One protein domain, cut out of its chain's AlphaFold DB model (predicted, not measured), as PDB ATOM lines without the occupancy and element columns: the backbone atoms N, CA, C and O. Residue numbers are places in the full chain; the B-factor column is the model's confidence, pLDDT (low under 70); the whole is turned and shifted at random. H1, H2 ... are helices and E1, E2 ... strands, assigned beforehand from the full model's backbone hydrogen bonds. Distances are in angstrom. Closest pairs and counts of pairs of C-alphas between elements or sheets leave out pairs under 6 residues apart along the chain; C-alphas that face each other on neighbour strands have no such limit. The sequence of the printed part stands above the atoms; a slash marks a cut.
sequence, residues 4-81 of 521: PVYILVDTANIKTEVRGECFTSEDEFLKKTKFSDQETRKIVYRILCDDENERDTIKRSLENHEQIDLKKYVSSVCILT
ATOM      1  N   PRO A   4      40.176  58.514  46.965       83.88
ATOM      2  CA  PRO A   4      40.656  57.196  46.582       83.88
ATOM      3  C   PRO A   4      41.684  56.636  47.579       83.88
ATOM      4  O   PRO A   4      42.560  57.359  48.054       83.88
ATOM      5  N   VAL A   5      41.620  55.328  47.824       87.12
ATOM      6  CA  VAL A   5      42.717  54.523  48.393       87.12
ATOM      7  C   VAL A   5      43.125  53.485  47.366       87.12
ATOM      8  O   VAL A   5      42.268  52.802  46.809       87.12
ATOM      9  N   TYR A   6      44.423  53.338  47.139       86.69
ATOM     10  CA  TYR A   6      44.985  52.288  46.299       86.69
ATOM     11  C   TYR A   6      45.622  51.232  47.196       86.69
ATOM     12  O   TYR A   6      46.430  51.580  48.051       86.69
ATOM     13  N   ILE A   7      45.263  49.964  47.021       87.31
ATOM     14  CA  ILE A   7      45.831  48.836  47.764       87.31
ATOM     15  C   ILE A   7      46.552  47.934  46.773       87.31
ATOM     16  O   ILE A   7      45.904  47.309  45.934       87.31
ATOM     17  N   LEU A   8      47.875  47.855  46.879       86.00
ATOM     18  CA  LEU A   8      48.705  46.924  46.126       86.00
ATOM     19  C   LEU A   8      48.800  45.606  46.886       86.00
ATOM     20  O   LEU A   8      49.235  45.577  48.038       86.00
ATOM     21  N   VAL A   9      48.427  44.511  46.231       83.31
ATOM     22  CA  VAL A   9      48.543  43.170  46.803       83.31
ATOM     23  C   VAL A   9      49.556  42.336  46.033       83.31
ATOM     24  O   VAL A   9      49.588  42.341  44.801       83.31
ATOM     25  N   ASP A  10      50.347  41.565  46.775       73.31
ATOM     26  CA  ASP A  10      51.314  40.624  46.214       73.31
ATOM     27  C   ASP A  10      50.645  39.267  45.945       73.31
ATOM     28  O   ASP A  10      50.942  38.231  46.537       73.31
ATOM     29  N   THR A  11      49.603  39.298  45.116       68.06
ATOM     30  CA  THR A  11      48.907  38.099  44.656       68.06
ATOM     31  C   THR A  11      48.454  38.275  43.217       68.06
ATOM     32  O   THR A  11      48.075  39.367  42.795       68.06
ATOM     33  N   ALA A  12      48.461  37.167  42.480       60.38
ATOM     34  CA  ALA A  12      47.941  37.097  41.123       60.38
ATOM     35  C   ALA A  12      46.404  36.948  41.066       60.38
ATOM     36  O   ALA A  12      45.843  36.990  39.973       60.38
ATOM     37  N   ASN A  13      45.723  36.784  42.213       61.97
ATOM     38  CA  ASN A  13      44.287  36.479  42.277       61.97
ATOM     39  C   ASN A  13      43.468  37.619  42.903       61.97
ATOM     40  O   ASN A  13      43.876  38.229  43.896       61.97
ATOM     41  N   ILE A  14      42.273  37.872  42.356       65.81
ATOM     42  CA  ILE A  14      41.339  38.883  42.872       65.81
ATOM     43  C   ILE A  14      40.592  38.325  44.092       65.81
ATOM     44  O   ILE A  14      39.793  37.394  43.972       65.81
ATOM     45  N   LYS A  15      40.810  38.920  45.268       68.44
ATOM     46  CA  LYS A  15      40.282  38.454  46.557       68.44
ATOM     47  C   LYS A  15      39.299  39.447  47.157       68.44
ATOM     48  O   LYS A  15      39.456  40.647  47.003       68.44
ATOM     49  N   THR A  16      38.307  38.920  47.875       70.25
ATOM     50  CA  THR A  16      37.298  39.721  48.603       70.25
ATOM     51  C   THR A  16      37.865  40.423  49.829       70.25
ATOM     52  O   THR A  16      37.446  41.530  50.152       70.25
ATOM     53  N   GLU A  17      38.834  39.784  50.476       81.56
ATOM     54  CA  GLU A  17      39.541  40.284  51.645       81.56
ATOM     55  C   GLU A  17      41.018  40.398  51.292       81.56
ATOM     56  O   GLU A  17      41.624  39.447  50.781       81.56
ATOM     57  N   VAL A  18      41.590  41.578  51.518       82.19
ATOM     58  CA  VAL A  18      42.953  41.883  51.080       82.19
ATOM     59  C   VAL A  18      43.793  42.479  52.194       82.19
ATOM     60  O   VAL A  18      43.309  43.256  53.014       82.19
ATOM     61  N   ARG A  19      45.078  42.127  52.179       85.62
ATOM     62  CA  ARG A  19      46.151  42.791  52.920       85.62
ATOM     63  C   ARG A  19      47.193  43.226  51.898       85.62
ATOM     64  O   ARG A  19      47.495  42.461  50.982       85.62
ATOM     65  N   GLY A  20      47.712  44.434  52.037       86.25
ATOM     66  CA  GLY A  20      48.608  45.004  51.043       86.25
ATOM     67  C   GLY A  20      49.145  46.365  51.445       86.25
ATOM     68  O   GLY A  20      48.795  46.895  52.499       86.25
ATOM     69  N   GLU A  21      49.992  46.916  50.589       87.12
ATOM     70  CA  GLU A  21      50.506  48.274  50.746       87.12
ATOM     71  C   GLU A  21      49.454  49.275  50.275       87.12
ATOM     72  O   GLU A  21      48.844  49.090  49.220       87.12
ATOM     73  N   CYS A  22      49.225  50.331  51.055       89.88
ATOM     74  CA  CYS A  22      48.211  51.331  50.751       89.88
ATOM     75  C   CYS A  22      48.811  52.679  50.350       89.88
ATOM     76  O   CYS A  22      49.797  53.138  50.928       89.88
ATOM     77  N   PHE A  23      48.148  53.352  49.414       88.81
ATOM     78  CA  PHE A  23      48.552  54.650  48.890       88.81
ATOM     79  C   PHE A  23      47.332  55.562  48.802       88.81
ATOM     80  O   PHE A  23      46.253  55.141  48.381       88.81
ATOM     81  N   THR A  24      47.494  56.817  49.210       86.25
ATOM     82  CA  THR A  24      46.394  57.800  49.252       86.25
ATOM     83  C   THR A  24      46.335  58.700  48.021       86.25
ATOM     84  O   THR A  24      45.398  59.482  47.870       86.25
ATOM     85  N   SER A  25      47.315  58.589  47.123       83.75
ATOM     86  CA  SER A  25      47.291  59.213  45.803       83.75
ATOM     87  C   SER A  25      47.961  58.320  44.761       83.75
ATOM     88  O   SER A  25      48.826  57.498  45.073       83.75
ATOM     89  N   GLU A  26      47.550  58.491  43.508       78.31
ATOM     90  CA  GLU A  26      48.100  57.762  42.364       78.31
ATOM     91  C   GLU A  26      49.574  58.112  42.123       78.31
ATOM     92  O   GLU A  26      50.394  57.227  41.901       78.31
ATOM     93  N   ASP A  27      49.936  59.386  42.275       79.06
ATOM     94  CA  ASP A  27      51.323  59.840  42.154       79.06
ATOM     95  C   ASP A  27      52.236  59.213  43.213       79.06
ATOM     96  O   ASP A  27      53.389  58.884  42.930       79.06
ATOM     97  N   GLU A  28      51.746  59.059  44.448       82.50
ATOM     98  CA  GLU A  28      52.503  58.404  45.515       82.50
ATOM     99  C   GLU A  28      52.720  56.923  45.192       82.50
ATOM    100  O   GLU A  28      53.835  56.417  45.340       82.50
ATOM    101  N   PHE A  29      51.672  56.258  44.701       82.75
ATOM    102  CA  PHE A  29      51.731  54.878  44.243       82.75
ATOM    103  C   PHE A  29      52.761  54.694  43.116       82.75
ATOM    104  O   PHE A  29      53.681  53.884  43.248       82.75
ATOM    105  N   LEU A  30      52.668  55.481  42.041       75.88
ATOM    106  CA  LEU A  30      53.547  55.366  40.872       75.88
ATOM    107  C   LEU A  30      55.014  55.668  41.204       75.88
ATOM    108  O   LEU A  30      55.917  55.036  40.663       75.88
ATOM    109  N   LYS A  31      55.278  56.609  42.121       79.38
ATOM    110  CA  LYS A  31      56.650  56.948  42.536       79.38
ATOM    111  C   LYS A  31      57.306  55.863  43.381       79.38
ATOM    112  O   LYS A  31      58.514  55.653  43.263       79.38
ATOM    113  N   LYS A  32      56.544  55.226  44.274       75.44
ATOM    114  CA  LYS A  32      57.076  54.217  45.202       75.44
ATOM    115  C   LYS A  32      57.180  52.832  44.569       75.44
ATOM    116  O   LYS A  32      58.038  52.054  44.976       75.44
ATOM    117  N   THR A  33      56.372  52.545  43.552       70.06
ATOM    118  CA  THR A  33      56.288  51.201  42.975       70.06
ATOM    119  C   THR A  33      57.134  51.094  41.707       70.06
ATOM    120  O   THR A  33      56.703  51.468  40.621       70.06
ATOM    121  N   LYS A  34      58.365  50.577  41.827       63.84
ATOM    122  CA  LYS A  34      59.209  50.226  40.671       63.84
ATOM    123  C   LYS A  34      58.977  48.764  40.293       63.84
ATOM    124  O   LYS A  34      59.552  47.879  40.918       63.84
ATOM    125  N   PHE A  35      58.155  48.517  39.277       65.62
ATOM    126  CA  PHE A  35      57.980  47.171  38.728       65.62
ATOM    127  C   PHE A  35      59.169  46.808  37.847       65.62
ATOM    128  O   PHE A  35      59.375  47.416  36.800       65.62
ATOM    129  N   SER A  36      59.955  45.824  38.278       58.72
ATOM    130  CA  SER A  36      60.967  45.222  37.410       58.72
ATOM    131  C   SER A  36      60.320  44.208  36.464       58.72
ATOM    132  O   SER A  36      59.316  43.584  36.811       58.72
ATOM    133  N   ASP A  37      60.934  43.983  35.302       55.78
ATOM    134  CA  ASP A  37      60.468  43.006  34.304       55.78
ATOM    135  C   ASP A  37      60.466  41.549  34.813       55.78
ATOM    136  O   ASP A  37      59.936  40.658  34.153       55.78
ATOM    137  N   GLN A  38      61.055  41.292  35.988       51.62
ATOM    138  CA  GLN A  38      61.208  39.962  36.583       51.62
ATOM    139  C   GLN A  38      60.123  39.603  37.619       51.62
ATOM    140  O   GLN A  38      60.103  38.467  38.092       51.62
ATOM    141  N   GLU A  39      59.228  40.525  37.991       59.84
ATOM    142  CA  GLU A  39      58.174  40.257  38.985       59.84
ATOM    143  C   GLU A  39      56.901  39.645  38.367       59.84
ATOM    144  O   GLU A  39      56.567  39.864  37.204       59.84
ATOM    145  N   THR A  40      56.147  38.868  39.155       58.22
ATOM    146  CA  THR A  40      54.819  38.363  38.764       58.22
ATOM    147  C   THR A  40      53.775  39.484  38.703       58.22
ATOM    148  O   THR A  40      53.937  40.536  39.317       58.22
ATOM    149  N   ARG A  41      52.660  39.248  37.995       64.50
ATOM    150  CA  ARG A  41      51.512  40.176  37.940       64.50
ATOM    151  C   ARG A  41      51.029  40.510  39.361       64.50
ATOM    152  O   ARG A  41      50.740  39.588  40.121       64.50
ATOM    153  N   LYS A  42      50.902  41.799  39.687       71.56
ATOM    154  CA  LYS A  42      50.323  42.280  40.957       71.56
ATOM    155  C   LYS A  42      48.960  42.920  40.702       71.56
ATOM    156  O   LYS A  42      48.679  43.388  39.596       71.56
ATOM    157  N   ILE A  43      48.108  42.942  41.723       74.12
ATOM    158  CA  ILE A  43      46.758  43.512  41.636       74.12
ATOM    159  C   ILE A  43      46.690  44.789  42.470       74.12
ATOM    160  O   ILE A  43      47.200  44.839  43.590       74.12
ATOM    161  N   VAL A  44      46.030  45.813  41.929       79.75
ATOM    162  CA  VAL A  44      45.741  47.067  42.627       79.75
ATOM    163  C   VAL A  44      44.241  47.245  42.769       79.75
ATOM    164  O   VAL A  44      43.506  47.234  41.783       79.75
ATOM    165  N   TYR A  45      43.786  47.474  43.994       82.44
ATOM    166  CA  TYR A  45      42.406  47.855  44.282       82.44
ATOM    167  C   TYR A  45      42.333  49.355  44.501       82.44
ATOM    168  O   TYR A  45      42.994  49.876  45.390       82.44
ATOM    169  N   ARG A  46      41.505  50.049  43.725       83.81
ATOM    170  CA  ARG A  46      41.133  51.442  43.956       83.81
ATOM    171  C   ARG A  46      39.790  51.479  44.673       83.81
ATOM    172  O   ARG A  46      38.766  51.174  44.068       83.81
ATOM    173  N   ILE A  47      39.787  51.861  45.940       84.94
ATOM    174  CA  ILE A  47      38.580  52.070  46.740       84.94
ATOM    175  C   ILE A  47      38.203  53.546  46.671       84.94
ATOM    176  O   ILE A  47      39.049  54.399  46.919       84.94
ATOM    177  N   LEU A  48      36.954  53.853  46.325       81.19
ATOM    178  CA  LEU A  48      36.394  55.197  46.429       81.19
ATOM    179  C   LEU A  48      35.714  55.328  47.792       81.19
ATOM    180  O   LEU A  48      34.710  54.660  48.028       81.19
ATOM    181  N   CYS A  49      36.283  56.159  48.662       81.25
ATOM    182  CA  CYS A  49      35.725  56.459  49.978       81.25
ATOM    183  C   CYS A  49      34.816  57.687  49.891       81.25
ATOM    184  O   CYS A  49      35.097  58.621  49.123       81.25
ATOM    185  N   ASP A  50      33.763  57.690  50.697       79.81
ATOM    186  CA  ASP A  50      32.802  58.787  50.771       79.81
ATOM    187  C   ASP A  50      33.428  60.022  51.449       79.81
ATOM    188  O   ASP A  50      33.167  61.154  51.028       79.81
ATOM    189  N   ASP A  51      34.315  59.812  52.435       86.19
ATOM    190  CA  ASP A  51      35.041  60.870  53.151       86.19
ATOM    191  C   ASP A  51      36.481  60.490  53.584       86.19
ATOM    192  O   ASP A  51      36.969  59.377  53.364       86.19
ATOM    193  N   GLU A  52      37.198  61.459  54.171       86.81
ATOM    194  CA  GLU A  52      38.586  61.293  54.633       86.81
ATOM    195  C   GLU A  52      38.713  60.376  55.857       86.81
ATOM    196  O   GLU A  52      39.714  59.673  55.985       86.81
ATOM    197  N   ASN A  53      37.705  60.328  56.732       89.06
ATOM    198  CA  ASN A  53      37.749  59.486  57.927       89.06
ATOM    199  C   ASN A  53      37.675  58.004  57.552       89.06
ATOM    200  O   ASN A  53      38.381  57.175  58.137       89.06
ATOM    201  N   GLU A  54      36.841  57.664  56.570       87.50
ATOM    202  CA  GLU A  54      36.756  56.320  56.005       87.50
ATOM    203  C   GLU A  54      38.088  55.919  55.353       87.50
ATOM    204  O   GLU A  54      38.647  54.866  55.683       87.50
ATOM    205  N   ARG A  55      38.661  56.805  54.525       90.81
ATOM    206  CA  ARG A  55      39.985  56.624  53.905       90.81
ATOM    207  C   ARG A  55      41.066  56.323  54.947       90.81
ATOM    208  O   ARG A  55      41.827  55.361  54.815       90.81
ATOM    209  N   ASP A  56      41.121  57.133  55.999       89.12
ATOM    210  CA  ASP A  56      42.141  57.049  57.043       89.12
ATOM    211  C   ASP A  56      41.925  55.844  57.973       89.12
ATOM    212  O   ASP A  56      42.863  55.359  58.610       89.12
ATOM    213  N   THR A  57      40.696  55.329  58.054       90.50
ATOM    214  CA  THR A  57      40.384  54.078  58.759       90.50
ATOM    215  C   THR A  57      40.908  52.872  57.983       90.50
ATOM    216  O   THR A  57      41.613  52.049  58.560       90.50
ATOM    217  N   ILE A  58      40.657  52.805  56.670       88.06
ATOM    218  CA  ILE A  58      41.194  51.741  55.801       88.06
ATOM    219  C   ILE A  58      42.725  51.731  55.850       88.06
ATOM    220  O   ILE A  58      43.336  50.673  56.007       88.06
ATOM    221  N   LYS A  59      43.344  52.916  55.767       90.25
ATOM    222  CA  LYS A  59      44.799  53.077  55.868       90.25
ATOM    223  C   LYS A  59      45.344  52.525  57.187       90.25
ATOM    224  O   LYS A  59      46.235  51.681  57.158       90.25
ATOM    225  N   ARG A  60      44.772  52.930  58.327       91.25
ATOM    226  CA  ARG A  60      45.193  52.440  59.653       91.25
ATOM    227  C   ARG A  60      45.039  50.928  59.800       91.25
ATOM    228  O   ARG A  60      45.932  50.287  60.340       91.25
ATOM    229  N   SER A  61      43.946  50.347  59.307       90.81
ATOM    230  CA  SER A  61      43.766  48.891  59.331       90.81
ATOM    231  C   SER A  61      44.847  48.164  58.520       90.81
ATOM    232  O   SER A  61      45.416  47.190  59.005       90.81
ATOM    233  N   LEU A  62      45.210  48.657  57.330       88.88
ATOM    234  CA  LEU A  62      46.283  48.058  56.520       88.88
ATOM    235  C   LEU A  62      47.678  48.240  57.145       88.88
ATOM    236  O   LEU A  62      48.480  47.301  57.126       88.88
ATOM    237  N   GLU A  63      47.951  49.402  57.746       87.81
ATOM    238  CA  GLU A  63      49.176  49.672  58.520       87.81
ATOM    239  C   GLU A  63      49.292  48.741  59.738       87.81
ATOM    240  O   GLU A  63      50.373  48.231  60.025       87.81
ATOM    241  N   ASN A  64      48.165  48.427  60.384       89.62
ATOM    242  CA  ASN A  64      48.058  47.423  61.446       89.62
ATOM    243  C   ASN A  64      47.989  45.982  60.921       89.62
ATOM    244  O   ASN A  64      47.752  45.057  61.698       89.62
ATOM    245  N   HIS A  65      48.216  45.773  59.620       85.12
ATOM    246  CA  HIS A  65      48.259  44.459  58.986       85.12
ATOM    247  C   HIS A  65      46.942  43.665  59.025       85.12
ATOM    248  O   HIS A  65      46.944  42.441  58.846       85.12
ATOM    249  N   GLU A  66      45.823  44.356  59.205       89.44
ATOM    250  CA  GLU A  66      44.480  43.789  59.156       89.44
ATOM    251  C   GLU A  66      44.019  43.584  57.704       89.44
ATOM    252  O   GLU A  66      44.552  44.171  56.758       89.44
ATOM    253  N   GLN A  67      43.020  42.720  57.520       87.56
ATOM    254  CA  GLN A  67      42.388  42.506  56.220       87.56
ATOM    255  C   GLN A  67      41.245  43.497  56.001       87.56
ATOM    256  O   GLN A  67      40.447  43.758  56.900       87.56
ATOM    257  N   ILE A  68      41.131  44.000  54.775       87.06
ATOM    258  CA  ILE A  68      40.034  44.867  54.352       87.06
ATOM    259  C   ILE A  68      39.038  44.052  53.532       87.06
ATOM    260  O   ILE A  68      39.394  43.522  52.480       87.06
ATOM    261  N   ASP A  69      37.786  43.992  53.993       85.31
ATOM    262  CA  ASP A  69      36.663  43.445  53.225       85.31
ATOM    263  C   ASP A  69      36.209  44.461  52.173       85.31
ATOM    264  O   ASP A  69      35.534  45.453  52.466       85.31
ATOM    265  N   LEU A  70      36.577  44.193  50.924       78.62
ATOM    266  CA  LEU A  70      36.319  45.075  49.793       78.62
ATOM    267  C   LEU A  70      34.835  45.155  49.417       78.62
ATOM    268  O   LEU A  70      34.441  46.102  48.738       78.62
ATOM    269  N   LYS A  71      33.990  44.213  49.866       74.19
ATOM    270  CA  LYS A  71      32.544  44.226  49.569       74.19
ATOM    271  C   LYS A  71      31.795  45.354  50.269       74.19
ATOM    272  O   LYS A  71      30.664  45.659  49.877       74.19
ATOM    273  N   LYS A  72      32.394  45.942  51.306       80.12
ATOM    274  CA  LYS A  72      31.833  47.084  52.038       80.12
ATOM    275  C   LYS A  72      31.939  48.388  51.255       80.12
ATOM    276  O   LYS A  72      31.167  49.297  51.526       80.12
ATOM    277  N   TYR A  73      32.827  48.447  50.264       77.38
ATOM    278  CA  TYR A  73      33.198  49.690  49.605       77.38
ATOM    279  C   TYR A  73      32.942  49.659  48.099       77.38
ATOM    280  O   TYR A  73      32.905  48.605  47.455       77.38
ATOM    281  N   VAL A  74      32.815  50.846  47.505       69.81
ATOM    282  CA  VAL A  74      32.825  50.990  46.051       69.81
ATOM    283  C   VAL A  74      34.266  50.890  45.568       69.81
ATOM    284  O   VAL A  74      35.043  51.833  45.687       69.81
ATOM    285  N   SER A  75      34.629  49.735  45.022       69.44
ATOM    286  CA  SER A  75      35.991  49.462  44.568       69.44
ATOM    287  C   SER A  75      36.071  49.195  43.062       69.44
ATOM    288  O   SER A  75      35.084  48.868  42.400       69.44
ATOM    289  N   SER A  76      37.263  49.398  42.508       67.06
ATOM    290  CA  SER A  76      37.668  49.045  41.149       67.06
ATOM    291  C   SER A  76      39.019  48.333  41.208       67.06
ATOM    292  O   SER A  76      39.807  48.588  42.114       67.06
ATOM    293  N   VAL A  77      39.295  47.440  40.261       66.31
ATOM    294  CA  VAL A  77      40.493  46.584  40.274       66.31
ATOM    295  C   VAL A  77      41.316  46.827  39.015       66.31
ATOM    296  O   VAL A  77      40.747  46.919  37.937       66.31
ATOM    297  N   CYS A  78      42.636  46.915  39.145       67.31
ATOM    298  CA  CYS A  78      43.599  47.007  38.050       67.31
ATOM    299  C   CYS A  78      44.642  45.887  38.195       67.31
ATOM    300  O   CYS A  78      44.985  45.493  39.311       67.31
ATOM    301  N   ILE A  79      45.136  45.363  37.071       61.00
ATOM    302  CA  ILE A  79      46.211  44.367  37.036       61.00
ATOM    303  C   ILE A  79      47.449  45.048  36.465       61.00
ATOM    304  O   ILE A  79      47.423  45.530  35.336       61.00
ATOM    305  N   LEU A  80      48.534  45.052  37.232       59.19
ATOM    306  CA  LEU A  80      49.815  45.586  36.791       59.19
ATOM    307  C   LEU A  80      50.646  44.497  36.125       59.19
ATOM    308  O   LEU A  80      50.897  43.432  36.700       59.19
ATOM    309  N   THR A  81      51.071  44.785  34.898       58.12
ATOM    310  CA  THR A  81      51.955  43.929  34.109       58.12
ATOM    311  C   THR A  81      53.399  44.429  34.177       58.12
ATOM    312  O   THR A  81      53.606  45.644  34.135       58.12
TER     313      THR A  81
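Overview. This is residues 4 to 81 of the 521 residues of an uncharacterized protein of Legionella steelei (UniProt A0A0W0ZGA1). A strongly twisted sheet of four antiparallel strands makes the middle of the domain, with the longer helix H2 lying along one face and the short helix H1 along the opposite face, over the E2 and E1 side. Both helices leave E4, at one edge, uncovered, and a short antiparallel pairing of residues 17 to 18 with residues 68 to 69 ties the long link from E1 to E2 to the short link from H2 to E4. The printed part has 78 residues, with two named helices and four named strands in the order E1, E2, H1, E3, H2, E4; the sheet's order is E2, E1, E3, E4, and the class is mixed, helices and strands. It is compact, with a radius of gyration of the C-alphas of 12.0 A and spans of 37 by 25 by 22 A.

Arrangement. The inner strands E1, residues 4 to 9, and E3, residues 42 to 49, are antiparallel at 156 degrees, with N 7 and O 45 within hydrogen-bond range at 2.8 A. E2, residues 21 to 23, is an edge strand and forms a hairpin with E1, with N 8 and O 21 at 2.8 A. The other edge strand, E4, residues 74 to 80, is antiparallel to E3, with N 44 and O 78 at 2.8 A. The sheet is strongly twisted, but only just, with C-alphas up to 4.2 A off its best plane. H2, residues 52 to 63, is on the sheet at a height of 8.7 A, over E1 and along it at 12 degrees on the local plane; their closest C-alphas, Val 5 and Arg 55, are 6.5 A apart. H1, residues 26 to 32, is on the opposite face at a height of 9.5 A, over E2 and only just over E1, where 3 of its 7 C-alphas fall. It runs along E2 at 27 degrees on the local plane, and their closest C-alphas, Phe 23 and Phe 29, are 5.6 A apart. E2, H1 and E3 form a split strand-helix-strand unit, two strands running the same way with E1 between them, and its crossover is right-handed. In H1 and H2 every O i to N i+4 pair is within hydrogen-bond range.

Along the chain. E1 begins at C-alpha 4, (40.656, 57.196, 46.582), and is 16.1 A long. E3 measures 22.3 A, E4 20.1 A, H2 16.2 A, H1 10.1 A and E2 6.9 A. H2 begins at C-alpha 52, (38.586, 61.293, 54.633), and E4 ends at C-alpha 80, (49.815, 45.586, 36.791).

Size, cuts and confidence. The two C-alphas farthest apart, those of Gln 38 and Asp 51, are 37.4 A apart. The printed part has no cut. The link from E1 to E2, 11 residues, is long. The mean pLDDT of the printed part is 78.0, and residues 11 to 15, 34 to 41 and 74 to 81 are under 70.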